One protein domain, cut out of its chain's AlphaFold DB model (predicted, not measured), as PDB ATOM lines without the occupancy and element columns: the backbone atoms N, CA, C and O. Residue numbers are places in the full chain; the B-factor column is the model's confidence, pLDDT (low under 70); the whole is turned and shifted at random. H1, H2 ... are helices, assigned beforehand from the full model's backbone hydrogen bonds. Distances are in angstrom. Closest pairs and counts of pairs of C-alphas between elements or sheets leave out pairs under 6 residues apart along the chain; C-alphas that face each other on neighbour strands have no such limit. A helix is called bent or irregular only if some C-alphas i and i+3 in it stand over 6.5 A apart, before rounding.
ATOM      1  N   GLN A 479     119.107 125.145 118.193       84.62
ATOM      2  CA  GLN A 479     119.726 125.936 117.118       84.62
ATOM      3  C   GLN A 479     119.115 125.634 115.739       84.62
ATOM      4  O   GLN A 479     119.831 125.482 114.748       84.62
ATOM      5  N   VAL A 480     117.779 125.618 115.658       83.44
ATOM      6  CA  VAL A 480     117.011 125.252 114.449       83.44
ATOM      7  C   VAL A 480     117.540 125.911 113.167       83.44
ATOM      8  O   VAL A 480     117.654 125.251 112.140       83.44
ATOM      9  N   ARG A 481     117.909 127.203 113.204       84.00
ATOM     10  CA  ARG A 481     118.421 127.926 112.022       84.00
ATOM     11  C   ARG A 481     119.699 127.311 111.457       84.00
ATOM     12  O   ARG A 481     119.831 127.184 110.243       84.00
ATOM     13  N   ALA A 482     120.658 127.027 112.335       85.62
ATOM     14  CA  ALA A 482     121.979 126.560 111.946       85.62
ATOM     15  C   ALA A 482     121.896 125.122 111.426       85.62
ATOM     16  O   ALA A 482     122.405 124.840 110.342       85.62
ATOM     17  N   GLU A 483     121.169 124.259 112.141       84.00
ATOM     18  CA  GLU A 483     120.973 122.859 111.754       84.00
ATOM     19  C   GLU A 483     120.164 122.722 110.463       84.00
ATOM     20  O   GLU A 483     120.542 121.960 109.573       84.00
ATOM     21  N   LEU A 484     119.105 123.519 110.287       83.69
ATOM     22  CA  LEU A 484     118.335 123.497 109.046       83.69
ATOM     23  C   LEU A 484     119.151 124.022 107.861       83.69
ATOM     24  O   LEU A 484     119.092 123.438 106.782       83.69
ATOM     25  N   ASN A 485     119.941 125.086 108.044       87.88
ATOM     26  CA  ASN A 485     120.833 125.571 106.993       87.88
ATOM     27  C   ASN A 485     121.854 124.489 106.609       87.88
ATOM     28  O   ASN A 485     122.006 124.168 105.433       87.88
ATOM     29  N   LYS A 486     122.495 123.858 107.599       88.56
ATOM     30  CA  LYS A 486     123.436 122.752 107.379       88.56
ATOM     31  C   LYS A 486     122.788 121.595 106.611       88.56
ATOM     32  O   LYS A 486     123.402 121.066 105.683       88.56
ATOM     33  N   LEU A 487     121.552 121.241 106.960       85.19
ATOM     34  CA  LEU A 487     120.779 120.187 106.306       85.19
ATOM     35  C   LEU A 487     120.388 120.547 104.863       85.19
ATOM     36  O   LEU A 487     120.549 119.738 103.957       85.19
ATOM     37  N   VAL A 488     119.921 121.768 104.603       86.12
ATOM     38  CA  VAL A 488     119.580 122.191 103.232       86.12
ATOM     39  C   VAL A 488     120.824 122.204 102.338       86.12
ATOM     40  O   VAL A 488     120.769 121.761 101.193       86.12
ATOM     41  N   LEU A 489     121.969 122.638 102.865       89.56
ATOM     42  CA  LEU A 489     123.237 122.610 102.131       89.56
ATOM     43  C   LEU A 489     123.786 121.187 101.943       89.56
ATOM     44  O   LEU A 489     124.503 120.923 100.980       89.56
ATOM     45  N   SER A 490     123.484 120.242 102.837       87.56
ATOM     46  CA  SER A 490     123.811 118.832 102.598       87.56
ATOM     47  C   SER A 490     122.931 118.227 101.498       87.56
ATOM     48  O   SER A 490     123.456 117.494 100.661       87.56
ATOM     49  N   PHE A 491     121.655 118.619 101.389       84.94
ATOM     50  CA  PHE A 491     120.812 118.244 100.244       84.94
ATOM     51  C   PHE A 491     121.300 118.831  98.921       84.94
ATOM     52  O   PHE A 491     121.330 118.111  97.930       84.94
ATOM     53  N   MET A 492     121.791 120.075  98.906       87.88
ATOM     54  CA  MET A 492     122.414 120.653  97.708       87.88
ATOM     55  C   MET A 492     123.582 119.794  97.203       87.88
ATOM     56  O   MET A 492     123.679 119.493  96.013       87.88
ATOM     57  N   ARG A 493     124.461 119.365  98.117       91.88
ATOM     58  CA  ARG A 493     125.588 118.476  97.796       91.88
ATOM     59  C   ARG A 493     125.091 117.123  97.274       91.88
ATOM     60  O   ARG A 493     125.627 116.628  96.286       91.88
ATOM     61  N   LEU A 494     124.055 116.558  97.897       85.62
ATOM     62  CA  LEU A 494     123.452 115.293  97.474       85.62
ATOM     63  C   LEU A 494     122.826 115.381  96.078       85.62
ATOM     64  O   LEU A 494     123.071 114.501  95.264       85.62
ATOM     65  N   ASP A 495     122.087 116.449  95.772       84.00
ATOM     66  CA  ASP A 495     121.464 116.658  94.460       84.00
ATOM     67  C   ASP A 495     122.510 116.680  93.339       84.00
ATOM     68  O   ASP A 495     122.316 116.069  92.285       84.00
ATOM     69  N   ILE A 496     123.649 117.341  93.574       89.81
ATOM     70  CA  ILE A 496     124.766 117.375  92.621       89.81
ATOM     71  C   ILE A 496     125.336 115.967  92.426       89.81
ATOM     72  O   ILE A 496     125.489 115.511  91.292       89.81
ATOM     73  N   VAL A 497     125.601 115.245  93.516       87.88
ATOM     74  CA  VAL A 497     126.111 113.867  93.465       87.88
ATOM     75  C   VAL A 497     125.140 112.942  92.720       87.88
ATOM     76  O   VAL A 497     125.550 112.192  91.833       87.88
ATOM     77  N   GLN A 498     123.842 113.044  92.999       81.50
ATOM     78  CA  GLN A 498     122.802 112.275  92.320       81.50
ATOM     79  C   GLN A 498     122.653 112.659  90.842       81.50
ATOM     80  O   GLN A 498     122.328 111.801  90.021       81.50
ATOM     81  N   ALA A 499     122.899 113.916  90.462       84.25
ATOM     82  CA  ALA A 499     122.914 114.323  89.058       84.25
ATOM     83  C   ALA A 499     124.047 113.626  88.284       84.25
ATOM     84  O   ALA A 499     123.815 113.110  87.187       84.25
ATOM     85  N   HIS A 500     125.237 113.525  88.882       88.19
ATOM     86  CA  HIS A 500     126.346 112.747  88.322       88.19
ATOM     87  C   HIS A 500     126.026 111.248  88.257       88.19
ATOM     88  O   HIS A 500     126.278 110.617  87.229       88.19
ATOM     89  N   ALA A 501     125.399 110.686  89.296       81.00
ATOM     90  CA  ALA A 501     124.948 109.295  89.278       81.00
ATOM     91  C   ALA A 501     123.968 109.032  88.121       81.00
ATOM     92  O   ALA A 501     124.168 108.092  87.356       81.00
ATOM     93  N   ARG A 502     122.972 109.907  87.903       81.62
ATOM     94  CA  ARG A 502     122.035 109.817  86.761       81.62
ATOM     95  C   ARG A 502     122.757 109.854  85.420       81.62
ATOM     96  O   ARG A 502     122.432 109.063  84.541       81.62
ATOM     97  N   GLN A 503     123.732 110.748  85.264       87.31
ATOM     98  CA  GLN A 503     124.538 110.820  84.048       87.31
ATOM     99  C   GLN A 503     125.366 109.545  83.844       87.31
ATOM    100  O   GLN A 503     125.518 109.089  82.719       87.31
ATOM    101  N   LYS A 504     125.883 108.933  84.912       86.31
ATOM    102  CA  LYS A 504     126.603 107.662  84.804       86.31
ATOM    103  C   LYS A 504     125.666 106.515  84.431       86.31
ATOM    104  O   LYS A 504     126.025 105.718  83.569       86.31
ATOM    105  N   VAL A 505     124.462 106.458  85.005       80.75
ATOM    106  CA  VAL A 505     123.450 105.443  84.663       80.75
ATOM    107  C   VAL A 505     123.134 105.453  83.165       80.75
ATOM    108  O   VAL A 505     123.014 104.385  82.581       80.75
ATOM    109  N   THR A 506     123.094 106.614  82.495       83.88
ATOM    110  CA  THR A 506     122.862 106.643  81.034       83.88
ATOM    111  C   THR A 506     124.008 106.053  80.210       83.88
ATOM    112  O   THR A 506     123.805 105.720  79.045       83.88
ATOM    113  N   THR A 507     125.200 105.904  80.794       86.62
ATOM    114  CA  THR A 507     126.350 105.246  80.155       86.62
ATOM    115  C   THR A 507     126.409 103.745  80.430       86.62
ATOM    116  O   THR A 507     127.172 103.042  79.773       86.62
ATOM    117  N   LEU A 508     125.636 103.240  81.396       83.62
ATOM    118  CA  LEU A 508     125.679 101.853  81.854       83.62
ATOM    119  C   LEU A 508     124.440 101.095  81.375       83.62
ATOM    120  O   LEU A 508     123.313 101.564  81.493       83.62
ATOM    121  N   THR A 509     124.646  99.900  80.825       82.50
ATOM    122  CA  THR A 509     123.561  99.080  80.263       82.50
ATOM    123  C   THR A 509     123.166  97.953  81.212       82.50
ATOM    124  O   THR A 509     121.975  97.732  81.433       82.50
ATOM    125  N   TRP A 510     124.150  97.266  81.797       84.69
ATOM    126  CA  TRP A 510     123.962  96.021  82.556       84.69
ATOM    127  C   TRP A 510     124.312  96.163  84.039       84.69
ATOM    128  O   TRP A 510     124.913  95.277  84.645       84.69
ATOM    129  N   VAL A 511     123.944  97.309  84.603       76.00
ATOM    130  CA  VAL A 511     124.106  97.651  86.017       76.00
ATOM    131  C   VAL A 511     122.749  98.112  86.533       76.00
ATOM    132  O   VAL A 511     121.971  98.707  85.780       76.00
ATOM    133  N   ASP A 512     122.443  97.814  87.790       70.19
ATOM    134  CA  ASP A 512     121.258  98.361  88.437       70.19
ATOM    135  C   ASP A 512     121.454  99.868  88.686       70.19
ATOM    136  O   ASP A 512     122.501 100.294  89.179       70.19
ATOM    137  N   GLU A 513     120.454 100.692  88.348       70.69
ATOM    138  CA  GLU A 513     120.523 102.141  88.583       70.69
ATOM    139  C   GLU A 513     120.780 102.425  90.065       70.69
ATOM    140  O   GLU A 513     121.606 103.265  90.412       70.69
ATOM    141  N   ILE A 514     120.151 101.635  90.929       70.12
ATOM    142  CA  ILE A 514     120.286 101.669  92.380       70.12
ATOM    143  C   ILE A 514     121.750 101.585  92.825       70.12
ATOM    144  O   ILE A 514     122.202 102.412  93.620       70.12
ATOM    145  N   GLU A 515     122.498 100.612  92.306       71.56
ATOM    146  CA  GLU A 515     123.887 100.372  92.709       71.56
ATOM    147  C   GLU A 515     124.787 101.548  92.338       71.56
ATOM    148  O   GLU A 515     125.691 101.905  93.094       71.56
ATOM    149  N   VAL A 516     124.507 102.198  91.204       76.88
ATOM    150  CA  VAL A 516     125.236 103.394  90.774       76.88
ATOM    151  C   VAL A 516     125.008 104.533  91.761       76.88
ATOM    152  O   VAL A 516     125.976 105.101  92.258       76.88
ATOM    153  N   PHE A 517     123.756 104.851  92.098       75.56
ATOM    154  CA  PHE A 517     123.453 105.912  93.069       75.56
ATOM    155  C   PHE A 517     124.111 105.649  94.424       75.56
ATOM    156  O   PHE A 517     124.795 106.521  94.960       75.56
ATOM    157  N   LEU A 518     123.973 104.427  94.933       73.50
ATOM    158  CA  LEU A 518     124.555 104.003  96.198       73.50
ATOM    159  C   LEU A 518     126.089 104.119  96.202       73.50
ATOM    160  O   LEU A 518     126.668 104.602  97.183       73.50
ATOM    161  N   ALA A 519     126.765 103.743  95.111       76.44
ATOM    162  CA  ALA A 519     128.217 103.878  94.986       76.44
ATOM    163  C   ALA A 519     128.680 105.344  95.098       76.44
ATOM    164  O   ALA A 519     129.652 105.630  95.799       76.44
ATOM    165  N   TYR A 520     127.958 106.281  94.475       81.94
ATOM    166  CA  TYR A 520     128.236 107.717  94.593       81.94
ATOM    167  C   TYR A 520     127.939 108.263  95.996       81.94
ATOM    168  O   TYR A 520     128.770 108.963  96.575       81.94
ATOM    169  N   GLU A 521     126.765 107.943  96.545       80.25
ATOM    170  CA  GLU A 521     126.312 108.447  97.844       80.25
ATOM    171  C   GLU A 521     127.226 107.982  98.980       80.25
ATOM    172  O   GLU A 521     127.689 108.801  99.769       80.25
ATOM    173  N   SER A 522     127.555 106.690  99.034       77.12
ATOM    174  CA  SER A 522     128.443 106.142 100.068       77.12
ATOM    175  C   SER A 522     129.901 106.572  99.895       77.12
ATOM    176  O   SER A 522     130.549 106.920 100.881       77.12
ATOM    177  N   GLY A 523     130.406 106.614  98.654       78.25
ATOM    178  CA  GLY A 523     131.789 106.992  98.356       78.25
ATOM    179  C   GLY A 523     132.111 108.459  98.657       78.25
ATOM    180  O   GLY A 523     133.260 108.790  98.945       78.25
ATOM    181  N   LEU A 524     131.109 109.344  98.620       86.44
ATOM    182  CA  LEU A 524     131.277 110.781  98.868       86.44
ATOM    183  C   LEU A 524     130.682 111.268 100.188       86.44
ATOM    184  O   LEU A 524     130.858 112.437 100.532       86.44
ATOM    185  N   ARG A 525     130.022 110.389 100.946       83.44
ATOM    186  CA  ARG A 525     129.323 110.746 102.180       83.44
ATOM    187  C   ARG A 525     130.192 111.501 103.174       83.44
ATOM    188  O   ARG A 525     129.803 112.582 103.591       83.44
ATOM    189  N   GLU A 526     131.339 110.942 103.556       82.75
ATOM    190  CA  GLU A 526     132.220 111.560 104.559       82.75
ATOM    191  C   GLU A 526     132.878 112.825 104.011       82.75
ATOM    192  O   GLU A 526     132.903 113.857 104.673       82.75
ATOM    193  N   ALA A 527     133.341 112.773 102.761       86.06
ATOM    194  CA  ALA A 527     134.031 113.884 102.117       86.06
ATOM    195  C   ALA A 527     133.140 115.118 101.885       86.06
ATOM    196  O   ALA A 527     133.664 116.229 101.794       86.06
ATOM    197  N   LEU A 528     131.825 114.926 101.739       86.75
ATOM    198  CA  LEU A 528     130.849 115.983 101.479       86.75
ATOM    199  C   LEU A 528     129.793 116.118 102.585       86.75
ATOM    200  O   LEU A 528     128.856 116.884 102.395       86.75
ATOM    201  N   GLU A 529     129.915 115.409 103.709       84.75
ATOM    202  CA  GLU A 529     128.903 115.331 104.781       84.75
ATOM    203  C   GLU A 529     127.470 115.145 104.242       84.75
ATOM    204  O   GLU A 529     126.538 115.877 104.598       84.75
ATOM    205  N   LEU A 530     127.303 114.208 103.305       82.56
ATOM    206  CA  LEU A 530     126.015 113.997 102.649       82.56
ATOM    207  C   LEU A 530     124.958 113.546 103.668       82.56
ATOM    208  O   LEU A 530     125.276 112.788 104.591       82.56
ATOM    209  N   PRO A 531     123.682 113.935 103.490       74.44
ATOM    210  CA  PRO A 531     122.605 113.558 104.380       74.44
ATOM    211  C   PRO A 531     122.105 112.137 104.087       74.44
ATOM    212  O   PRO A 531     120.907 111.883 104.073       74.44
ATOM    213  N   VAL A 532     123.030 111.207 103.868       68.19
ATOM    214  CA  VAL A 532     122.756 109.793 103.616       68.19
ATOM    215  C   VAL A 532     123.352 108.975 104.751       68.19
ATOM    216  O   VAL A 532     124.453 109.251 105.234       68.19
ATOM    217  N   SER A 533     122.613 107.976 105.219       54.91
ATOM    218  CA  SER A 533     123.033 107.129 106.346       54.91
ATOM    219  C   SER A 533     123.866 105.913 105.903       54.91
ATOM    220  O   SER A 533     124.164 105.036 106.709       54.91
ATOM    221  N   ALA A 534     124.245 105.833 104.622       51.84
ATOM    222  CA  ALA A 534     124.991 104.711 104.055       51.84
ATOM    223  C   ALA A 534     126.475 104.731 104.484       51.84
ATOM    224  O   ALA A 534     127.297 105.420 103.885       51.84
ATOM    225  N   GLU A 535     126.831 103.975 105.526       45.97
ATOM    226  CA  GLU A 535     128.228 103.781 105.950       45.97
ATOM    227  C   GLU A 535     128.991 102.810 105.053       45.97
ATOM    228  O   GLU A 535     128.476 101.736 104.737       45.97
ATOM    229  N   ASN A 536     130.221 103.206 104.688       48.47
ATOM    230  CA  ASN A 536     131.293 102.407 104.089       48.47
ATOM    231  C   ASN A 536     130.807 101.148 103.375       48.47
ATOM    232  O   ASN A 536     130.812 100.022 103.890       48.47
ATOM    233  N   MET A 537     130.396 101.350 102.131       47.25
ATOM    234  CA  MET A 537     130.337 100.249 101.204       47.25
ATOM    235  C   MET A 537     131.771  99.848 100.847       47.25
ATOM    236  O   MET A 537     132.519 100.627 100.265       47.25
ATOM    237  N   LEU A 538     132.103  98.574 101.074       42.25
ATOM    238  CA  LEU A 538     133.180  97.865 100.362       42.25
ATOM    239  C   LEU A 538     132.984  97.905  98.819       42.25
ATOM    240  O   LEU A 538     133.826  97.421  98.071       42.25
ATOM    241  N   PHE A 539     131.882  98.508  98.352       48.47
ATOM    242  CA  PHE A 539     131.314  98.482  97.006       48.47
ATOM    243  C   PHE A 539     131.570  99.743  96.177       48.47
ATOM    244  O   PHE A 539     130.952  99.904  95.128       48.47
ATOM    245  N   ALA A 540     132.524 100.604  96.554       47.31
ATOM    246  CA  ALA A 540     132.958 101.701  95.677       47.31
ATOM    247  C   ALA A 540     133.367 101.215  94.262       47.31
ATOM    248  O   ALA A 540     133.397 102.012  93.332       47.31
ATOM    249  N   ARG A 541     133.645  99.909  94.085       51.12
ATOM    250  CA  ARG A 541     133.984  99.273  92.800       51.12
ATOM    251  C   ARG A 541     132.823  98.560  92.081       51.12
ATOM    252  O   ARG A 541     132.985  98.193  90.926       51.12
ATOM    253  N   CYS A 542     131.661  98.357  92.703       54.03
ATOM    254  CA  CYS A 542     130.692  97.352  92.226       54.03
ATOM    255  C   CYS A 542     129.723  97.842  91.138       54.03
ATOM    256  O   CYS A 542     129.168  97.032  90.401       54.03
ATOM    257  N   ALA A 543     129.588  99.160  90.971       60.09
ATOM    258  CA  ALA A 543     128.707  99.769  89.973       60.09
ATOM    259  C   ALA A 543     129.448 100.295  88.726       60.09
ATOM    260  O   ALA A 543     128.922 101.139  88.004       60.09
ATOM    261  N   GLN A 544     130.700  99.862  88.498       71.50
ATOM    262  CA  GLN A 544     131.577 100.413  87.445       71.50
ATOM    263  C   GLN A 544     131.770 101.943  87.558       71.50
ATOM    264  O   GLN A 544     132.035 102.647  86.576       71.50
ATOM    265  N   VAL A 545     131.628 102.467  88.779       80.75
ATOM    266  CA  VAL A 545     131.930 103.853  89.142       80.75
ATOM    267  C   VAL A 545     133.408 103.919  89.496       80.75
ATOM    268  O   VAL A 545     133.883 103.212  90.381       80.75
ATOM    269  N   THR A 546     134.158 104.736  88.768       83.44
ATOM    270  CA  THR A 546     135.606 104.846  88.963       83.44
ATOM    271  C   THR A 546     135.942 105.878  90.044       83.44
ATOM    272  O   THR A 546     135.159 106.799  90.295       83.44
ATOM    273  N   PRO A 547     137.140 105.821  90.653       84.94
ATOM    274  CA  PRO A 547     137.602 106.886  91.544       84.94
ATOM    275  C   PRO A 547     137.611 108.274  90.879       84.94
ATOM    276  O   PRO A 547     137.373 109.278  91.546       84.94
ATOM    277  N   ALA A 548     137.844 108.335  89.562       86.62
ATOM    278  CA  ALA A 548     137.789 109.573  88.788       86.62
ATOM    279  C   ALA A 548     136.360 110.133  88.687       86.62
ATOM    280  O   ALA A 548     136.168 111.340  88.833       86.62
ATOM    281  N   ASP A 549     135.359 109.263  88.515       89.50
ATOM    282  CA  ASP A 549     133.945 109.650  88.513       89.50
ATOM    283  C   ASP A 549     133.537 110.279  89.861       89.50
ATOM    284  O   ASP A 549     132.919 111.347  89.904       89.50
ATOM    285  N   LEU A 550     133.955 109.661  90.976       89.88
ATOM    286  CA  LEU A 550     133.722 110.194  92.324       89.88
ATOM    287  C   LEU A 550     134.445 111.530  92.539       89.88
ATOM    288  O   LEU A 550     133.870 112.463  93.101       89.88
ATOM    289  N   ALA A 551     135.692 111.652  92.073       90.69
ATOM    290  CA  ALA A 551     136.456 112.892  92.171       90.69
ATOM    291  C   ALA A 551     135.787 114.044  91.403       90.69
ATOM    292  O   ALA A 551     135.707 115.155  91.928       90.69
ATOM    293  N   ALA A 552     135.248 113.777  90.208       92.81
ATOM    294  CA  ALA A 552     134.524 114.766  89.414       92.81
ATOM    295  C   ALA A 552     133.247 115.250  90.124       92.81
ATOM    296  O   ALA A 552     133.037 116.458  90.255       92.81
ATOM    297  N   ALA A 553     132.433 114.327  90.649       93.44
ATOM    298  CA  ALA A 553     131.228 114.673  91.407       93.44
ATOM    299  C   ALA A 553     131.560 115.455  92.692       93.44
ATOM    300  O   ALA A 553     130.899 116.445  93.014       93.44
ATOM    301  N   ARG A 554     132.636 115.072  93.394       94.00
ATOM    302  CA  ARG A 554     133.143 115.809  94.561       94.00
ATOM    303  C   ARG A 554     133.542 117.232  94.197       94.00
ATOM    304  O   ARG A 554     133.159 118.171  94.892       94.00
ATOM    305  N   GLN A 555     134.316 117.396  93.128       94.69
ATOM    306  CA  GLN A 555     134.786 118.703  92.687       94.69
ATOM    307  C   GLN A 555     133.617 119.606  92.285       94.69
ATOM    308  O   GLN A 555     133.613 120.780  92.656       94.69
ATOM    309  N   ALA A 556     132.612 119.068  91.591       94.19
ATOM    310  CA  ALA A 556     131.401 119.803  91.239       94.19
ATOM    311  C   ALA A 556     130.645 120.283  92.489       94.19
ATOM    312  O   ALA A 556     130.310 121.463  92.583       94.19
ATOM    313  N   ALA A 557     130.453 119.406  93.482       93.12
ATOM    314  CA  ALA A 557     129.786 119.763  94.733       93.12
ATOM    315  C   ALA A 557     130.555 120.836  95.522       93.12
ATOM    316  O   ALA A 557     129.963 121.813  95.971       93.12
ATOM    317  N   VAL A 558     131.879 120.702  95.651       93.69
ATOM    318  CA  VAL A 558     132.719 121.698  96.342       93.69
ATOM    319  C   VAL A 558     132.706 123.041  95.611       93.69
ATOM    320  O   VAL A 558     132.561 124.076  96.253       93.69
ATOM    321  N   SER A 559     132.807 123.034  94.280       92.31
ATOM    322  CA  SER A 559     132.801 124.266  93.478       92.31
ATOM    323  C   SER A 559     131.463 125.000  93.594       92.31
ATOM    324  O   SER A 559     131.444 126.216  93.764       92.31
ATOM    325  N   ALA A 560     130.345 124.268  93.575       91.38
ATOM    326  CA  ALA A 560     129.016 124.846  93.766       91.38
ATOM    327  C   ALA A 560     128.834 125.446  95.171       91.38
ATOM    328  O   ALA A 560     128.194 126.481  95.320       91.38
ATOM    329  N   MET A 561     129.439 124.837  96.197       91.12
ATOM    330  CA  MET A 561     129.428 125.361  97.569       91.12
ATOM    331  C   MET A 561     130.320 126.596  97.763       91.12
ATOM    332  O   MET A 561     130.100 127.362  98.699       91.12
ATOM    333  N   GLN A 562     131.329 126.794  96.907       91.94
ATOM    334  CA  GLN A 562     132.203 127.972  96.932       91.94
ATOM    335  C   GLN A 562     131.588 129.191  96.235       91.94
ATOM    336  O   GLN A 562     132.034 130.305  96.497       91.94
ATOM    337  N   ASP A 563     130.586 128.999  95.372       92.50
ATOM    338  CA  ASP A 563     129.864 130.073  94.689       92.50
ATOM    339  C   ASP A 563     128.710 130.597  95.572       92.50
ATOM    340  O   ASP A 563     127.670 129.938  95.697       92.50
ATOM    341  N   PRO A 564     128.833 131.806  96.163       90.62
ATOM    342  CA  PRO A 564     127.797 132.346  97.038       90.62
ATOM    343  C   PRO A 564     126.469 132.584  96.310       90.62
ATOM    344  O   PRO A 564     125.409 132.520  96.934       90.62
ATOM    345  N   GLY A 565     126.508 132.844  94.998       90.75
ATOM    346  CA  GLY A 565     125.317 133.058  94.181       90.75
ATOM    347  C   GLY A 565     124.505 131.778  94.014       90.75
ATOM    348  O   GLY A 565     123.284 131.801  94.175       90.75
ATOM    349  N   GLN A 566     125.172 130.648  93.765       88.56
ATOM    350  CA  GLN A 566     124.511 129.341  93.663       88.56
ATOM    351  C   GLN A 566     123.934 128.883  94.998       88.56
ATOM    352  O   GLN A 566     122.785 128.441  95.042       88.56
ATOM    353  N   VAL A 567     124.686 129.038  96.090       90.88
ATOM    354  CA  VAL A 567     124.209 128.693  97.437       90.88
ATOM    355  C   VAL A 567     122.978 129.523  97.809       90.88
ATOM    356  O   VAL A 567     121.972 128.976  98.264       90.88
ATOM    357  N   ALA A 568     123.017 130.838  97.571       87.50
ATOM    358  CA  ALA A 568     121.879 131.713  97.834       87.50
ATOM    359  C   ALA A 568     120.664 131.344  96.971       87.50
ATOM    360  O   ALA A 568     119.551 131.264  97.492       87.50
ATOM    361  N   ALA A 569     120.862 131.072  95.678       87.62
ATOM    362  CA  ALA A 569     119.789 130.650  94.782       87.62
ATOM    363  C   ALA A 569     119.155 129.320  95.225       87.62
ATOM    364  O   ALA A 569     117.929 129.202  95.241       87.62
ATOM    365  N   TYR A 570     119.969 128.345  95.645       87.62
ATOM    366  CA  TYR A 570     119.479 127.058  96.138       87.62
ATOM    367  C   TYR A 570     118.688 127.213  97.444       87.62
ATOM    368  O   TYR A 570     117.587 126.677  97.566       87.62
ATOM    369  N   LEU A 571     119.191 128.004  98.400       85.19
ATOM    370  CA  LEU A 571     118.461 128.326  99.631       85.19
ATOM    371  C   LEU A 571     117.125 129.014  99.332       85.19
ATOM    372  O   LEU A 571     116.112 128.673  99.940       85.19
ATOM    373  N   GLN A 572     117.094 129.949  98.379       82.94
ATOM    374  CA  GLN A 572     115.855 130.625  97.992       82.94
ATOM    375  C   GLN A 572     114.843 129.668  97.355       82.94
ATOM    376  O   GLN A 572     113.651 129.761  97.644       82.94
ATOM    377  N   ALA A 573     115.303 128.720  96.544       79.12
ATOM    378  CA  ALA A 573     114.434 127.740  95.908       79.12
ATOM    379  C   ALA A 573     114.030 126.575  96.839       79.12
ATOM    380  O   ALA A 573     113.063 125.865  96.558       79.12
ATOM    381  N   SER A 574     114.733 126.378  97.960       77.31
ATOM    382  CA  SER A 574     114.462 125.302  98.914       77.31
ATOM    383  C   SER A 574     113.152 125.514  99.675       77.31
ATOM    384  O   SER A 574     113.009 126.413 100.506       77.31
ATOM    385  N   ALA A 575     112.207 124.604  99.451       70.56
ATOM    386  CA  ALA A 575     110.932 124.521 100.157       70.56
ATOM    387  C   ALA A 575     111.076 124.548 101.689       70.56
ATOM    388  O   ALA A 575     110.340 125.267 102.372       70.56
ATOM    389  N   LEU A 576     112.037 123.779 102.212       70.81
ATOM    390  CA  LEU A 576     112.315 123.646 103.643       70.81
ATOM    391  C   LEU A 576     112.792 124.972 104.236       70.81
ATOM    392  O   LEU A 576     112.286 125.421 105.264       70.81
ATOM    393  N   TRP A 577     113.724 125.632 103.546       77.44
ATOM    394  CA  TRP A 577     114.261 126.913 103.984       77.44
ATOM    395  C   TRP A 577     113.193 128.010 103.958       77.44
ATOM    396  O   TRP A 577     113.019 128.732 104.937       77.44
ATOM    397  N   GLN A 578     112.401 128.077 102.885       73.06
ATOM    398  CA  GLN A 578     111.290 129.024 102.770       73.06
ATOM    399  C   GLN A 578     110.219 128.807 103.843       73.06
ATOM    400  O   GLN A 578     109.652 129.770 104.359       73.06
ATOM    401  N   HIS A 579     109.931 127.554 104.205       68.62
ATOM    402  CA  HIS A 579     108.995 127.257 105.284       68.62
ATOM    403  C   HIS A 579     109.502 127.783 106.634       68.62
ATOM    404  O   HIS A 579     108.756 128.462 107.340       68.62
ATOM    405  N   TYR A 580     110.778 127.562 106.954       72.62
ATOM    406  CA  TYR A 580     111.395 128.116 108.158       72.62
ATOM    407  C   TYR A 580     111.403 129.650 108.172       72.62
ATOM    408  O   TYR A 580     111.028 130.246 109.181       72.62
ATOM    409  N   LEU A 581     111.771 130.300 107.062       74.50
ATOM    410  CA  LEU A 581     111.760 131.764 106.969       74.50
ATOM    411  C   LEU A 581     110.361 132.340 107.214       74.50
ATOM    412  O   LEU A 581     110.236 133.317 107.948       74.50
ATOM    413  N   ARG A 582     109.311 131.705 106.676       67.31
ATOM    414  CA  ARG A 582     107.918 132.098 106.938       67.31
ATOM    415  C   ARG A 582     107.543 131.967 108.415       67.31
ATOM    416  O   ARG A 582     106.983 132.905 108.965       67.31
ATOM    417  N   GLN A 583     107.909 130.866 109.076       66.12
ATOM    418  CA  GLN A 583     107.660 130.700 110.516       66.12
ATOM    419  C   GLN A 583     108.411 131.729 111.379       66.12
ATOM    420  O   GLN A 583     107.913 132.155 112.417       66.12
ATOM    421  N   GLN A 584     109.630 132.119 110.996       68.81
ATOM    422  CA  GLN A 584     110.371 133.159 111.720       68.81
ATOM    423  C   GLN A 584     109.775 134.547 111.481       68.81
ATOM    424  O   GLN A 584     109.665 135.328 112.424       68.81
ATOM    425  N   ALA A 585     109.352 134.833 110.247       63.78
ATOM    426  CA  ALA A 585     108.633 136.056 109.915       63.78
ATOM    427  C   ALA A 585     107.306 136.156 110.685       63.78
ATOM    428  O   ALA A 585     106.976 137.235 111.151       63.78
ATOM    429  N   GLU A 586     106.600 135.045 110.909       57.22
ATOM    430  CA  GLU A 586     105.397 134.997 111.755       57.22
ATOM    431  C   GLU A 586     105.693 135.332 113.229       57.22
ATOM    432  O   GLU A 586     104.899 135.995 113.885       57.22
ATOM    433  N   LYS A 587     106.853 134.916 113.754       61.62
ATOM    434  CA  LYS A 587     107.260 135.178 115.149       61.62
ATOM    435  C   LYS A 587     107.794 136.593 115.384       61.62
ATOM    436  O   LYS A 587     107.731 137.079 116.509       61.62
ATOM    437  N   GLN A 588     108.384 137.215 114.363       52.09
ATOM    438  CA  GLN A 588     108.951 138.572 114.429       52.09
ATOM    439  C   GLN A 588     107.997 139.643 113.884       52.09
ATOM    440  O   GLN A 588     108.123 140.816 114.232       52.09
ATOM    441  N   GLY A 589     107.061 139.250 113.024       49.06
ATOM    442  CA  GLY A 589     106.018 140.103 112.492       49.06
ATOM    443  C   GLY A 589     104.990 140.390 113.571       49.06
ATOM    444  O   GLY A 589     104.185 139.534 113.921       49.06
TER     445      GLY A 589
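AT A GLANCE: This is residues 479 to 589 of the 677 residues of the protein "NEL domain-containing protein" of Cytophagaceae bacterium (UniProt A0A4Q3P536). One long helix, H1, is the spine of this domain; H2 folds back on its later part as a helical hairpin, H3 packs over its residues 492 to 500 and also on H2, and short H4 crosses it at nearly a right angle. The last helix, H5, meets H1 only near residues 484 to 488 and runs away from the H2 and H3 end, so that it and H1 together make the length. The printed part has 111 residues with five named helices, H1 to H5 in chain order, and no named strand; the class is all helix. It is only just loose, close to compact, with a radius of gyration of the C-alphas of 16.1 A, and spans 56 by 26 by 22 A.

HOW THE PARTS SIT: H1, residues 480 to 505, is the hub, touching four other helices. H2, residues 513 to 528, touches it at a steep tilt of 43 degrees, opposite ways, a hairpin whose closest C-alphas are those of Ala 501 and Phe 517, 5.3 A apart. H3, residues 547 to 562, touches H1 at a steep tilt of 38 degrees, opposite ways, closest at the C-alphas of Arg 493 and Ala 557, 5.4 A. H3 also touches H2, the same way at a steep tilt of 56 degrees, with the C-alphas of Tyr 520 and Leu 550 closest at 6.4 A. H4, residues 564 to 573, is about perpendicular to H1 at 83 degrees and touches its residues 488 to 492 alone; the closest C-alphas, of Val 488 and Leu 571, are 7.2 A apart. H5, residues 575 to 588, touches H1 at a shallow tilt of 14 degrees, opposite ways, with the C-alphas of Val 488 and Trp 577 closest at 7.2 A. H4 and H5 only just touch, with 3 pairs of C-alphas within 8 A, and only at the corner by their link. H5 is apart from H2 and H3. H1, H3, H4 and H5 have every O i to N i+4 pair within hydrogen-bond range; H2 has 10 of 12.

IN THESE COORDINATES: H1 begins at C-alpha 480, (117.011, 125.252, 114.449), and is 36.3 A long. H2 measures 21.6 A and is irregular, with C-alphas 523 and 526 7.7 A apart. H3 begins at C-alpha 547, (137.602, 106.886, 91.544), and measures 22.4 A; H4 measures 14.2 A. H5 measures 20.1 A and ends at C-alpha 588, (108.951, 138.572, 114.429).

THE WHOLE: The C-alphas of Trp 510 and Gly 589, the two farthest apart, are 56.2 A apart. The printed part has no cut. The link from H2 to H3, residues 529 to 546, is long. Mean pLDDT of the printed part is 78.7; residues 532 to 543, 579 and 582 to 589 are under 70.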